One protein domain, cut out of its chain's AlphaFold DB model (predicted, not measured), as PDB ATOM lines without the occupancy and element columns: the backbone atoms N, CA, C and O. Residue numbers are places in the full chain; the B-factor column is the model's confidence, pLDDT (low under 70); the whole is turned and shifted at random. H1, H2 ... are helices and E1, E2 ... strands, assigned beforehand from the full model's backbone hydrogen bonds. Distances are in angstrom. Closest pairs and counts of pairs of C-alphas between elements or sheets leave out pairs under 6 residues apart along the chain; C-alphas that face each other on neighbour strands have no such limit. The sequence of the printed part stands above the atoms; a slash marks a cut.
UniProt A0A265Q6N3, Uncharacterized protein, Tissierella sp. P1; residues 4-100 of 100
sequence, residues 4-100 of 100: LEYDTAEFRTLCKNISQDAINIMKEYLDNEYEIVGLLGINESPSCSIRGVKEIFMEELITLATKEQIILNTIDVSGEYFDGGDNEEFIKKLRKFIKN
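Overview. This is residues 4 to 100 of the 100 residues of an uncharacterized protein of Tissierella sp. P1 (UniProt A0A265Q6N3). A short pair of parallel strands, E1 and E2, stands in the middle of a flat domain, with two helices, H1 and H2, packed on each other on one side of it and a third helix, H3, on the other side, next to E2. H1 is the long helix, and after it the chain folds back to E1; residues 43 to 55 form a long loop between E1 and H2. The printed part has 97 residues with three named helices and two named strands, in the order H1 E1 H2 E2 H3, and its class is mostly helix. The whole is only just compact, close to loose, with a radius of gyration of the C-alphas of 14.9 A, and its C-alphas span 42 by 38 by 18 A.

Arrangement. H1, residues 9 to 31, touches H2, residues 56 to 67, and the closest C-alphas are those of Ser 19 and Leu 61, 4.9 A apart. The two helices run the same way at a steep tilt of 44 degrees. E1, residues 39 to 42, and E2, residues 74 to 77, are parallel neighbours, with 31 degrees between their directions. C-alphas 41 and 76 face each other at 4.6 A, and N 41 and O 75, 2.9 A apart, and N 77 and O 41, 2.9 A apart, are within hydrogen-bond range. E1, H2 and E2 form a strand-helix-strand unit, two parallel neighbour strands with a helix between them along the chain, and its crossover is right-handed. The closest C-alphas of E2 and H3, residues 88 to 98, are those of Val 77 and Phe 90, 7.2 A apart. H3 touches no helix, and it is apart from H1, H2 and E1; H1 is also apart from E2. In H1, H2 and H3 every O i to N i+4 pair is within hydrogen-bond range.

Along the chain. H1 begins at C-alpha 9, at (243.660, 88.100, 136.768), and measures 32.0 A from first to last C-alpha. E1 measures 10.0 A and begins at C-alpha 39, at (241.795, 100.973, 114.858). H2 measures 16.5 A, E2 10.2 A and H3 15.4 A. H3 ends at C-alpha 98, at (238.623, 106.620, 106.643).

Size, cuts and confidence. The two C-alphas farthest apart are those of Ala 9 and Asp 86, at 42.2 A. The printed part runs from residue 4 to residue 100, the chain's last, without a cut. The link from E1 to H2, 13 residues, is long; the other three links are short. The mean pLDDT of the printed part is 82.2, and the model's confidence is under 70 in residues 43 to 54 and residue 100.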
ATOM      1  N   LEU A   4     239.456  80.535 128.130       78.56
ATOM      2  CA  LEU A   4     239.429  80.095 129.521       78.56
ATOM      3  C   LEU A   4     240.787  79.597 130.037       78.56
ATOM      4  O   LEU A   4     241.011  79.624 131.243       78.56
ATOM      5  N   GLU A   5     241.699  79.172 129.160       79.31
ATOM      6  CA  GLU A   5     243.029  78.687 129.557       79.31
ATOM      7  C   GLU A   5     243.953  79.823 130.018       79.31
ATOM      8  O   GLU A   5     244.916  79.573 130.742       79.31
ATOM      9  N   TYR A   6     243.672  81.064 129.609       78.94
ATOM     10  CA  TYR A   6     244.526  82.224 129.874       78.94
ATOM     11  C   TYR A   6     243.773  83.450 130.408       78.94
ATOM     12  O   TYR A   6     244.397  84.474 130.689       78.94
ATOM     13  N   ASP A   7     242.453  83.361 130.605       86.75
ATOM     14  CA  ASP A   7     241.654  84.381 131.292       86.75
ATOM     15  C   ASP A   7     241.885  84.345 132.807       86.75
ATOM     16  O   ASP A   7     241.052  83.897 133.595       86.75
ATOM     17  N   THR A   8     243.071  84.801 133.211       89.62
ATOM     18  CA  THR A   8     243.450  84.961 134.614       89.62
ATOM     19  C   THR A   8     243.601  86.434 134.973       89.62
ATOM     20  O   THR A   8     243.830  87.301 134.121       89.62
ATOM     21  N   ALA A   9     243.499  86.739 136.267       91.94
ATOM     22  CA  ALA A   9     243.660  88.100 136.768       91.94
ATOM     23  C   ALA A   9     245.053  88.675 136.449       91.94
ATOM     24  O   ALA A   9     245.188  89.862 136.138       91.94
ATOM     25  N   GLU A  10     246.088  87.836 136.487       91.62
ATOM     26  CA  GLU A  10     247.465  88.202 136.160       91.62
ATOM     27  C   GLU A  10     247.595  88.567 134.680       91.62
ATOM     28  O   GLU A  10     248.160  89.613 134.351       91.62
ATOM     29  N   PHE A  11     247.019  87.758 133.785       88.69
ATOM     30  CA  PHE A  11     247.064  88.021 132.350       88.69
ATOM     31  C   PHE A  11     246.247  89.261 131.962       88.69
ATOM     32  O   PHE A  11     246.712  90.084 131.170       88.69
ATOM     33  N   ARG A  12     245.077  89.469 132.581       91.56
ATOM     34  CA  ARG A  12     244.302  90.713 132.427       91.56
ATOM     35  C   ARG A  12     245.079  91.935 132.897       91.56
ATOM     36  O   ARG A  12     245.098  92.949 132.207       91.56
ATOM     37  N   THR A  13     245.767  91.838 134.034       92.69
ATOM     38  CA  THR A  13     246.608  92.930 134.550       92.69
ATOM     39  C   THR A  13     247.739  93.264 133.579       92.69
ATOM     40  O   THR A  13     247.979  94.436 133.297       92.69
ATOM     41  N   LEU A  14     248.392  92.246 133.012       91.62
ATOM     42  CA  LEU A  14     249.401  92.432 131.971       91.62
ATOM     43  C   LEU A  14     248.813  93.140 130.740       91.62
ATOM     44  O   LEU A  14     249.355  94.153 130.302       91.62
ATOM     45  N   CYS A  15     247.683  92.652 130.221       90.56
ATOM     46  CA  CYS A  15     246.998  93.245 129.070       90.56
ATOM     47  C   CYS A  15     246.603  94.703 129.317       90.56
ATOM     48  O   CYS A  15     246.761  95.545 128.433       90.56
ATOM     49  N   LYS A  16     246.128  95.016 130.524       92.06
ATOM     50  CA  LYS A  16     245.776  96.373 130.936       92.06
ATOM     51  C   LYS A  16     246.989  97.302 130.954       92.06
ATOM     52  O   LYS A  16     246.880  98.428 130.481       92.06
ATOM     53  N   ASN A  17     248.136  96.837 131.452       92.56
ATOM     54  CA  ASN A  17     249.369  97.628 131.458       92.56
ATOM     55  C   ASN A  17     249.840  97.936 130.030       92.56
ATOM     56  O   ASN A  17     250.079  99.094 129.709       92.56
ATOM     57  N   ILE A  18     249.866  96.931 129.148       92.50
ATOM     58  CA  ILE A  18     250.228  97.121 127.731       92.50
ATOM     59  C   ILE A  18     249.232  98.066 127.041       92.50
ATOM     60  O   ILE A  18     249.610  98.939 126.262       92.50
ATOM     61  N   SER A  19     247.941  97.920 127.344       91.62
ATOM     62  CA  SER A  19     246.900  98.795 126.803       91.62
ATOM     63  C   SER A  19     247.075 100.241 127.265       91.62
ATOM     64  O   SER A  19     246.842 101.158 126.484       91.62
ATOM     65  N   GLN A  20     247.514 100.463 128.507       93.56
ATOM     66  CA  GLN A  20     247.781 101.804 129.023       93.56
ATOM     67  C   GLN A  20     248.883 102.508 128.225       93.56
ATOM     68  O   GLN A  20     248.740 103.691 127.923       93.56
ATOM     69  N   ASP A  21     249.934 101.788 127.830       93.69
ATOM     70  CA  ASP A  21     250.998 102.346 126.991       93.69
ATOM     71  C   ASP A  21     250.458 102.777 125.620       93.69
ATOM     72  O   ASP A  21     250.724 103.891 125.167       93.69
ATOM     73  N   ALA A  22     249.616 101.949 124.991       92.00
ATOM     74  CA  ALA A  22     248.960 102.297 123.729       92.00
ATOM     75  C   ALA A  22     248.053 103.533 123.864       92.00
ATOM     76  O   ALA A  22     248.045 104.401 122.991       92.00
ATOM     77  N   ILE A  23     247.314 103.647 124.971       94.06
ATOM     78  CA  ILE A  23     246.469 104.810 125.276       94.06
ATOM     79  C   ILE A  23     247.301 106.074 125.473       94.06
ATOM     80  O   ILE A  23     246.915 107.131 124.984       94.06
ATOM     81  N   ASN A  24     248.444 105.981 126.151       95.00
ATOM     82  CA  ASN A  24     249.330 107.127 126.341       95.00
ATOM     83  C   ASN A  24     249.864 107.637 124.997       95.00
ATOM     84  O   ASN A  24     249.849 108.838 124.755       95.00
ATOM     85  N   ILE A  25     250.235 106.725 124.092       94.00
ATOM     86  CA  ILE A  25     250.629 107.080 122.723       94.00
ATOM     87  C   ILE A  25     249.471 107.769 121.992       94.00
ATOM     88  O   ILE A  25     249.669 108.811 121.378       94.00
ATOM     89  N   MET A  26     248.253 107.224 122.068       93.38
ATOM     90  CA  MET A  26     247.075 107.846 121.451       93.38
ATOM     91  C   MET A  26     246.825 109.263 121.977       93.38
ATOM     92  O   MET A  26     246.549 110.162 121.187       93.38
ATOM     93  N   LYS A  27     246.956 109.477 123.290       93.75
ATOM     94  CA  LYS A  27     246.822 110.802 123.906       93.75
ATOM     95  C   LYS A  27     247.864 111.783 123.395       93.75
ATOM     96  O   LYS A  27     247.489 112.885 123.032       93.75
ATOM     97  N   GLU A  28     249.124 111.367 123.281       95.62
ATOM     98  CA  GLU A  28     250.188 112.206 122.716       95.62
ATOM     99  C   GLU A  28     249.806 112.724 121.317       95.62
ATOM    100  O   GLU A  28     249.964 113.905 121.023       95.62
ATOM    101  N   TYR A  29     249.243 111.867 120.458       94.19
ATOM    102  CA  TYR A  29     248.760 112.293 119.141       94.19
ATOM    103  C   TYR A  29     247.583 113.272 119.244       94.19
ATOM    104  O   TYR A  29     247.601 114.313 118.589       94.19
ATOM    105  N   LEU A  30     246.584 112.980 120.080       91.81
ATOM    106  CA  LEU A  30     245.421 113.856 120.269       91.81
ATOM    107  C   LEU A  30     245.814 115.234 120.837       91.81
ATOM    108  O   LEU A  30     245.296 116.253 120.383       91.81
ATOM    109  N   ASP A  31     246.768 115.274 121.768       94.62
ATOM    110  CA  ASP A  31     247.300 116.502 122.375       94.62
ATOM    111  C   ASP A  31     248.068 117.366 121.359       94.62
ATOM    112  O   ASP A  31     248.200 118.576 121.543       94.62
ATOM    113  N   ASN A  32     248.539 116.760 120.266       95.69
ATOM    114  CA  ASN A  32     249.188 117.433 119.140       95.69
ATOM    115  C   ASN A  32     248.237 117.641 117.944       95.69
ATOM    116  O   ASN A  32     248.693 117.746 116.807       95.69
ATOM    117  N   GLU A  33     246.923 117.694 118.195       93.06
ATOM    118  CA  GLU A  33     245.878 118.000 117.204       93.06
ATOM    119  C   GLU A  33     245.777 116.984 116.050       93.06
ATOM    120  O   GLU A  33     245.205 117.276 114.997       93.06
ATOM    121  N   TYR A  34     246.299 115.766 116.239       92.31
ATOM    122  CA  TYR A  34     246.053 114.669 115.309       92.31
ATOM    123  C   TYR A  34     244.685 114.038 115.561       92.31
ATOM    124  O   TYR A  34     244.194 113.967 116.686       92.31
ATOM    125  N   GLU A  35     244.100 113.498 114.498       88.31
ATOM    126  CA  GLU A  35     242.868 112.725 114.557       88.31
ATOM    127  C   GLU A  35     243.170 111.224 114.494       88.31
ATOM    128  O   GLU A  35     243.863 110.740 113.593       88.31
ATOM    129  N   ILE A  36     242.602 110.466 115.431       89.44
ATOM    130  CA  ILE A  36     242.611 109.005 115.372       89.44
ATOM    131  C   ILE A  36     241.381 108.557 114.585       89.44
ATOM    132  O   ILE A  36     240.285 108.444 115.124       89.44
ATOM    133  N   VAL A  37     241.583 108.261 113.302       87.56
ATOM    134  CA  VAL A  37     240.516 107.832 112.379       87.56
ATOM    135  C   VAL A  37     239.913 106.474 112.778       87.56
ATOM    136  O   VAL A  37     238.735 106.195 112.546       87.56
ATOM    137  N   GLY A  38     240.713 105.605 113.397       85.81
ATOM    138  CA  GLY A  38     240.249 104.333 113.933       85.81
ATOM    139  C   GLY A  38     241.362 103.317 114.157       85.81
ATOM    140  O   GLY A  38     242.543 103.585 113.948       85.81
ATOM    141  N   LEU A  39     240.956 102.124 114.574       87.38
ATOM    142  CA  LEU A  39     241.795 100.973 114.858       87.38
ATOM    143  C   LEU A  39     241.580  99.897 113.788       87.38
ATOM    144  O   LEU A  39     240.463  99.417 113.572       87.38
ATOM    145  N   LEU A  40     242.671  99.513 113.133       85.88
ATOM    146  CA  LEU A  40     242.704  98.423 112.167       85.88
ATOM    147  C   LEU A  40     243.128  97.132 112.880       85.88
ATOM    148  O   LEU A  40     244.271  97.011 113.315       85.88
ATOM    149  N   GLY A  41     242.204  96.184 113.004       78.62
ATOM    150  CA  GLY A  41     242.464  94.838 113.512       78.62
ATOM    151  C   GLY A  41     242.797  93.866 112.388       78.62
ATOM    152  O   GLY A  41     242.398  94.078 111.244       78.62
ATOM    153  N   ILE A  42     243.502  92.783 112.711       73.00
ATOM    154  CA  ILE A  42     243.747  91.665 111.791       73.00
ATOM    155  C   ILE A  42     242.825  90.521 112.218       73.00
ATOM    156  O   ILE A  42     242.980  89.970 113.312       73.00
ATOM    157  N   ASN A  43     241.866  90.168 111.361       61.94
ATOM    158  CA  ASN A  43     241.030  88.986 111.539       61.94
ATOM    159  C   ASN A  43     241.903  87.731 111.538       61.94
ATOM    160  O   ASN A  43     242.855  87.631 110.773       61.94
ATOM    161  N   GLU A  44     241.536  86.777 112.394       52.72
ATOM    162  CA  GLU A  44     242.240  85.504 112.626       52.72
ATOM    163  C   GLU A  44     243.571  85.601 113.380       52.72
ATOM    164  O   GLU A  44     244.180  84.575 113.680       52.72
ATOM    165  N   SER A  45     243.993  86.800 113.789       45.44
ATOM    166  CA  SER A  45     245.031  86.908 114.809       45.44
ATOM    167  C   SER A  45     244.423  86.623 116.186       45.44
ATOM    168  O   SER A  45     243.501  87.353 116.585       45.44
ATOM    169  N   PRO A  46     244.976  85.667 116.961       47.88
ATOM    170  CA  PRO A  46     244.611  85.446 118.353       47.88
ATOM    171  C   PRO A  46     245.098  86.582 119.278       47.88
ATOM    172  O   PRO A  46     245.473  86.379 120.418       47.88
ATOM    173  N   SER A  47     245.205  87.811 118.781       49.38
ATOM    174  CA  SER A  47     245.467  89.010 119.579       49.38
ATOM    175  C   SER A  47     244.760  90.253 119.031       49.38
ATOM    176  O   SER A  47     244.697  91.262 119.731       49.38
ATOM    177  N   CYS A  48     244.234  90.214 117.795       43.41
ATOM    178  CA  CYS A  48     243.795  91.416 117.069       43.41
ATOM    179  C   CYS A  48     242.452  91.290 116.329       43.41
ATOM    180  O   CYS A  48     242.111  92.211 115.587       43.41
ATOM    181  N   SER A  49     241.683  90.209 116.511       43.25
ATOM    182  CA  SER A  49     240.342  90.131 115.913       43.25
ATOM    183  C   SER A  49     239.366  91.087 116.618       43.25
ATOM    184  O   SER A  49     239.229  91.063 117.846       43.25
ATOM    185  N   ILE A  50     238.693  91.957 115.854       51.50
ATOM    186  CA  ILE A  50     237.691  92.899 116.379       51.50
ATOM    187  C   ILE A  50     236.260  92.395 116.115       51.50
ATOM    188  O   ILE A  50     235.336  92.719 116.870       51.50
ATOM    189  N   ARG A  51     236.072  91.511 115.126       41.22
ATOM    190  CA  ARG A  51     234.840  90.736 114.897       41.22
ATOM    191  C   ARG A  51     235.046  89.264 115.256       41.22
ATOM    192  O   ARG A  51     235.418  88.454 114.416       41.22
ATOM    193  N   GLY A  52     234.755  88.916 116.507       54.66
ATOM    194  CA  GLY A  52     234.855  87.548 117.016       54.66
ATOM    195  C   GLY A  52     234.878  87.494 118.542       54.66
ATOM    196  O   GLY A  52     234.379  88.403 119.209       54.66
ATOM    197  N   VAL A  53     235.473  86.431 119.094       47.00
ATOM    198  CA  VAL A  53     235.846  86.377 120.514       47.00
ATOM    199  C   VAL A  53     236.870  87.480 120.741       47.00
ATOM    200  O   VAL A  53     238.000  87.384 120.269       47.00
ATOM    201  N   LYS A  54     236.464  88.560 121.416       58.91
ATOM    202  CA  LYS A  54     237.393  89.645 121.711       58.91
ATOM    203  C   LYS A  54     238.516  89.112 122.593       58.91
ATOM    204  O   LYS A  54     238.279  88.591 123.689       58.91
ATOM    205  N   GLU A  55     239.719  89.296 122.066       71.25
ATOM    206  CA  GLU A  55     240.987  89.261 122.778       71.25
ATOM    207  C   GLU A  55     240.880  89.879 124.170       71.25
ATOM    208  O   GLU A  55     240.397  91.002 124.248       71.25
ATOM    209  N   ILE A  56     241.391  89.254 125.237       81.50
ATOM    210  CA  ILE A  56     241.510  89.908 126.551       81.50
ATOM    211  C   ILE A  56     242.242  91.250 126.406       81.50
ATOM    212  O   ILE A  56     241.809  92.252 126.963       81.50
ATOM    213  N   PHE A  57     243.283  91.313 125.570       85.12
ATOM    214  CA  PHE A  57     243.954  92.570 125.242       85.12
ATOM    215  C   PHE A  57     243.015  93.609 124.611       85.12
ATOM    216  O   PHE A  57     242.940  94.739 125.085       85.12
ATOM    217  N   MET A  58     242.264  93.228 123.574       84.44
ATOM    218  CA  MET A  58     241.328  94.132 122.898       84.44
ATOM    219  C   MET A  58     240.179  94.571 123.816       84.44
ATOM    220  O   MET A  58     239.704  95.699 123.693       84.44
ATOM    221  N   GLU A  59     239.736  93.717 124.745       86.19
ATOM    222  CA  GLU A  59     238.767  94.077 125.786       86.19
ATOM    223  C   GLU A  59     239.314  95.181 126.692       86.19
ATOM    224  O   GLU A  59     238.654  96.211 126.855       86.19
ATOM    225  N   GLU A  60     240.515  94.995 127.244       90.12
ATOM    226  CA  GLU A  60     241.138  95.983 128.129       90.12
ATOM    227  C   GLU A  60     241.439  97.290 127.377       90.12
ATOM    228  O   GLU A  60     241.132  98.371 127.883       90.12
ATOM    229  N   LEU A  61     241.941  97.214 126.138       89.69
ATOM    230  CA  LEU A  61     242.246  98.380 125.306       89.69
ATOM    231  C   LEU A  61     240.997  99.200 124.973       89.69
ATOM    232  O   LEU A  61     240.992 100.411 125.182       89.69
ATOM    233  N   ILE A  62     239.927  98.562 124.487       88.31
ATOM    234  CA  ILE A  62     238.676  99.262 124.151       88.31
ATOM    235  C   ILE A  62     238.034  99.843 125.418       88.31
ATOM    236  O   ILE A  62     237.510 100.960 125.387       88.31
ATOM    237  N   THR A  63     238.094  99.117 126.538       90.06
ATOM    238  CA  THR A  63     237.565  99.589 127.826       90.06
ATOM    239  C   THR A  63     238.316 100.826 128.309       90.06
ATOM    240  O   THR A  63     237.691 101.815 128.695       90.06
ATOM    241  N   LEU A  64     239.650 100.805 128.250       91.38
ATOM    242  CA  LEU A  64     240.479 101.953 128.611       91.38
ATOM    243  C   LEU A  64     240.274 103.128 127.651       91.38
ATOM    244  O   LEU A  64     240.078 104.242 128.120       91.38
ATOM    245  N   ALA A  65     240.227 102.892 126.338       89.94
ATOM    246  CA  ALA A  65     239.954 103.937 125.348       89.94
ATOM    247  C   ALA A  65     238.619 104.637 125.618       89.94
ATOM    248  O   ALA A  65     238.565 105.861 125.695       89.94
ATOM    249  N   THR A  66     237.564 103.860 125.874       88.88
ATOM    250  CA  THR A  66     236.237 104.398 126.205       88.88
ATOM    251  C   THR A  66     236.271 105.223 127.492       88.88
ATOM    252  O   THR A  66     235.678 106.299 127.554       88.88
ATOM    253  N   LYS A  67     236.988 104.750 128.521       91.62
ATOM    254  CA  LYS A  67     237.149 105.472 129.791       91.62
ATOM    255  C   LYS A  67     237.869 106.811 129.601       91.62
ATOM    256  O   LYS A  67     237.488 107.795 130.227       91.62
ATOM    257  N   GLU A  68     238.875 106.840 128.739       89.50
ATOM    258  CA  GLU A  68     239.641 108.041 128.392       89.50
ATOM    259  C   GLU A  68     238.971 108.882 127.290       89.50
ATOM    260  O   GLU A  68     239.574 109.826 126.791       89.50
ATOM    261  N   GLN A  69     237.720 108.565 126.927       88.69
ATOM    262  CA  GLN A  69     236.915 109.267 125.917       88.69
ATOM    263  C   GLN A  69     237.539 109.278 124.510       88.69
ATOM    264  O   GLN A  69     237.225 110.134 123.686       88.69
ATOM    265  N   ILE A  70     238.382 108.290 124.211       87.81
ATOM    266  CA  ILE A  70     238.969 108.075 122.889       87.81
ATOM    267  C   ILE A  70     238.000 107.218 122.070       87.81
ATOM    268  O   ILE A  70     237.758 106.048 122.381       87.81
ATOM    269  N   ILE A  71     237.435 107.800 121.012       81.62
ATOM    270  CA  ILE A  71     236.509 107.107 120.112       81.62
ATOM    271  C   ILE A  71     237.322 106.293 119.107       81.62
ATOM    272  O   ILE A  71     237.945 106.840 118.203       81.62
ATOM    273  N   LEU A  72     237.301 104.969 119.254       82.88
ATOM    274  CA  LEU A  72     237.959 104.052 118.326       82.88
ATOM    275  C   LEU A  72     236.924 103.395 117.417       82.88
ATOM    276  O   LEU A  72     236.290 102.399 117.779       82.88
ATOM    277  N   ASN A  73     236.783 103.926 116.206       84.06
ATOM    278  CA  ASN A  73     236.147 103.182 115.125       84.06
ATOM    279  C   ASN A  73     237.008 101.963 114.801       84.06
ATOM    280  O   ASN A  73     238.229 102.043 114.860       84.06
ATOM    281  N   THR A  74     236.401 100.832 114.456       84.44
ATOM    282  CA  THR A  74     237.154  99.596 114.215       84.44
ATOM    283  C   THR A  74     236.837  98.987 112.860       84.44
ATOM    284  O   THR A  74     235.686  98.957 112.416       84.44
ATOM    285  N   ILE A  75     237.873  98.486 112.195       85.06
ATOM    286  CA  ILE A  75     237.764  97.730 110.950       85.06
ATOM    287  C   ILE A  75     238.736  96.558 111.002       85.06
ATOM    288  O   ILE A  75     239.874  96.715 111.427       85.06
ATOM    289  N   ASP A  76     238.289  95.392 110.553       82.62
ATOM    290  CA  ASP A  76     239.155  94.227 110.415       82.62
ATOM    291  C   ASP A  76     239.632  94.058 108.972       82.62
ATOM    292  O   ASP A  76     238.824  94.159 108.033       82.62
ATOM    293  N   VAL A  77     240.919  93.750 108.818       83.88
ATOM    294  CA  VAL A  77     241.519  93.199 107.597       83.88
ATOM    295  C   VAL A  77     241.573  91.676 107.685       83.88
ATOM    296  O   VAL A  77     241.806  91.135 108.759       83.88
ATOM    297  N   SER A  78     241.331  90.973 106.577       78.12
ATOM    298  CA  SER A  78     241.483  89.511 106.524       78.12
ATOM    299  C   SER A  78     242.940  89.103 106.763       78.12
ATOM    300  O   SER A  78     243.841  89.778 106.265       78.12
ATOM    301  N   GLY A  79     243.176  87.982 107.452       71.94
ATOM    302  CA  GLY A  79     244.508  87.374 107.561       71.94
ATOM    303  C   GLY A  79     245.078  86.918 106.211       71.94
ATOM    304  O   GLY A  79     246.290  86.811 106.054       71.94
ATOM    305  N   GLU A  80     244.213  86.731 105.210       73.62
ATOM    306  CA  GLU A  80     244.590  86.412 103.827       73.62
ATOM    307  C   GLU A  80     245.026  87.644 103.012       73.62
ATOM    308  O   GLU A  80     245.385  87.516 101.843       73.62
ATOM    309  N   TYR A  81     244.990  88.850 103.595       79.94
ATOM    310  CA  TYR A  81     245.434  90.062 102.910       79.94
ATOM    311  C   TYR A  81     246.934  89.998 102.606       79.94
ATOM    312  O   TYR A  81     247.763  89.853 103.505       79.94
ATOM    313  N   PHE A  82     247.291  90.208 101.340       81.06
ATOM    314  CA  PHE A  82     248.676  90.377 100.912       81.06
ATOM    315  C   PHE A  82     248.814  91.588  99.993       81.06
ATOM    316  O   PHE A  82     248.001  91.797  99.091       81.06
ATOM    317  N   ASP A  83     249.844  92.399 100.221       77.88
ATOM    318  CA  ASP A  83     250.086  93.591  99.411       77.88
ATOM    319  C   ASP A  83     250.407  93.213  97.953       77.88
ATOM    320  O   ASP A  83     251.101  92.231  97.685       77.88
ATOM    321  N   GLY A  84     249.850  93.963  97.003       78.12
ATOM    322  CA  GLY A  84     249.886  93.632  95.572       78.12
ATOM    323  C   GLY A  84     248.907  92.536  95.116       78.12
ATOM    324  O   GLY A  84     248.898  92.198  93.933       78.12
ATOM    325  N   GLY A  85     248.082  91.994  96.018       80.44
ATOM    326  CA  GLY A  85     247.005  91.050  95.705       80.44
ATOM    327  C   GLY A  85     245.690  91.678  95.250       80.44
ATOM    328  O   GLY A  85     245.527  92.901  95.250       80.44
ATOM    329  N   ASP A  86     244.716  90.825  94.915       81.06
ATOM    330  CA  ASP A  86     243.340  91.254  94.640       81.06
ATOM    331  C   ASP A  86     242.589  91.540  95.950       81.06
ATOM    332  O   ASP A  86     241.867  90.707  96.492       81.06
ATOM    333  N   ASN A  87     242.807  92.742  96.488       85.25
ATOM    334  CA  ASN A  87     242.182  93.222  97.724       85.25
ATOM    335  C   ASN A  87     241.187  94.361  97.470       85.25
ATOM    336  O   ASN A  87     240.904  95.158  98.374       85.25
ATOM    337  N   GLU A  88     240.682  94.504  96.241       85.44
ATOM    338  CA  GLU A  88     239.900  95.677  95.844       85.44
ATOM    339  C   GLU A  88     238.704  95.946  96.763       85.44
ATOM    340  O   GLU A  88     238.388  97.101  97.067       85.44
ATOM    341  N   GLU A  89     238.025  94.889  97.206       85.75
ATOM    342  CA  GLU A  89     236.854  94.993  98.070       85.75
ATOM    343  C   GLU A  89     237.214  95.540  99.458       85.75
ATOM    344  O   GLU A  89     236.582  96.489  99.938       85.75
ATOM    345  N   PHE A  90     238.277  95.011 100.074       86.81
ATOM    346  CA  PHE A  90     238.765  95.503 101.359       86.81
ATOM    347  C   PHE A  90     239.229  96.958 101.251       86.81
ATOM    348  O   PHE A  90     238.838  97.788 102.071       86.81
ATOM    349  N   ILE A  91     239.973  97.313 100.199       88.56
ATOM    350  CA  ILE A  91     240.422  98.692  99.981       88.56
ATOM    351  C   ILE A  91     239.230  99.642  99.787       88.56
ATOM    352  O   ILE A  91     239.223 100.744 100.339       88.56
ATOM    353  N   LYS A  92     238.182  99.230  99.059       89.62
ATOM    354  CA  LYS A  92     236.935 100.013  98.934       89.62
ATOM    355  C   LYS A  92     236.271 100.224 100.300       89.62
ATOM    356  O   LYS A  92     235.804 101.330 100.576       89.62
ATOM    357  N   LYS A  93     236.249  99.205 101.164       88.62
ATOM    358  CA  LYS A  93     235.718  99.293 102.534       88.62
ATOM    359  C   LYS A  93     236.567 100.209 103.422       88.62
ATOM    360  O   LYS A  93     236.010 101.087 104.075       88.62
ATOM    361  N   LEU A  94     237.893 100.070 103.389       89.25
ATOM    362  CA  LEU A  94     238.834 100.900 104.146       89.25
ATOM    363  C   LEU A  94     238.737 102.377 103.743       89.25
ATOM    364  O   LEU A  94     238.675 103.254 104.597       89.25
ATOM    365  N   ARG A  95     238.623 102.671 102.442       89.81
ATOM    366  CA  ARG A  95     238.417 104.046 101.954       89.81
ATOM    367  C   ARG A  95     237.125 104.674 102.463       89.81
ATOM    368  O   ARG A  95     237.099 105.879 102.678       89.81
ATOM    369  N   LYS A  96     236.050 103.893 102.606       89.31
ATOM    370  CA  LYS A  96     234.798 104.378 103.207       89.31
ATOM    371  C   LYS A  96     234.959 104.604 104.707       89.31
ATOM    372  O   LYS A  96     234.449 105.588 105.211       89.31
ATOM    373  N   PHE A  97     235.687 103.719 105.383       88.50
ATOM    374  CA  PHE A  97     235.965 103.817 106.813       88.50
ATOM    375  C   PHE A  97     236.754 105.081 107.177       88.50
ATOM    376  O   PHE A  97     236.383 105.755 108.121       88.50
ATOM    377  N   ILE A  98     237.780 105.435 106.393       87.12
ATOM    378  CA  ILE A  98     238.623 106.620 106.643       87.12
ATOM    379  C   ILE A  98     237.897 107.950 106.359       87.12
ATOM    380  O   ILE A  98     238.320 108.996 106.829       87.12
ATOM    381  N   LYS A  99     236.844 107.935 105.532       82.06
ATOM    382  CA  LYS A  99     236.128 109.144 105.084       82.06
ATOM    383  C   LYS A  99     234.872 109.479 105.901       82.06
ATOM    384  O   LYS A  99     234.213 110.460 105.562       82.06
ATOM    385  N   ASN A 100     234.510 108.633 106.862       58.41
ATOM    386  CA  ASN A 100     233.427 108.882 107.817       58.41
ATOM    387  C   ASN A 100     233.963 109.653 109.014       58.41
ATOM    388  O   ASN A 100     233.172 110.455 109.552       58.41
TER     389      ASN A 100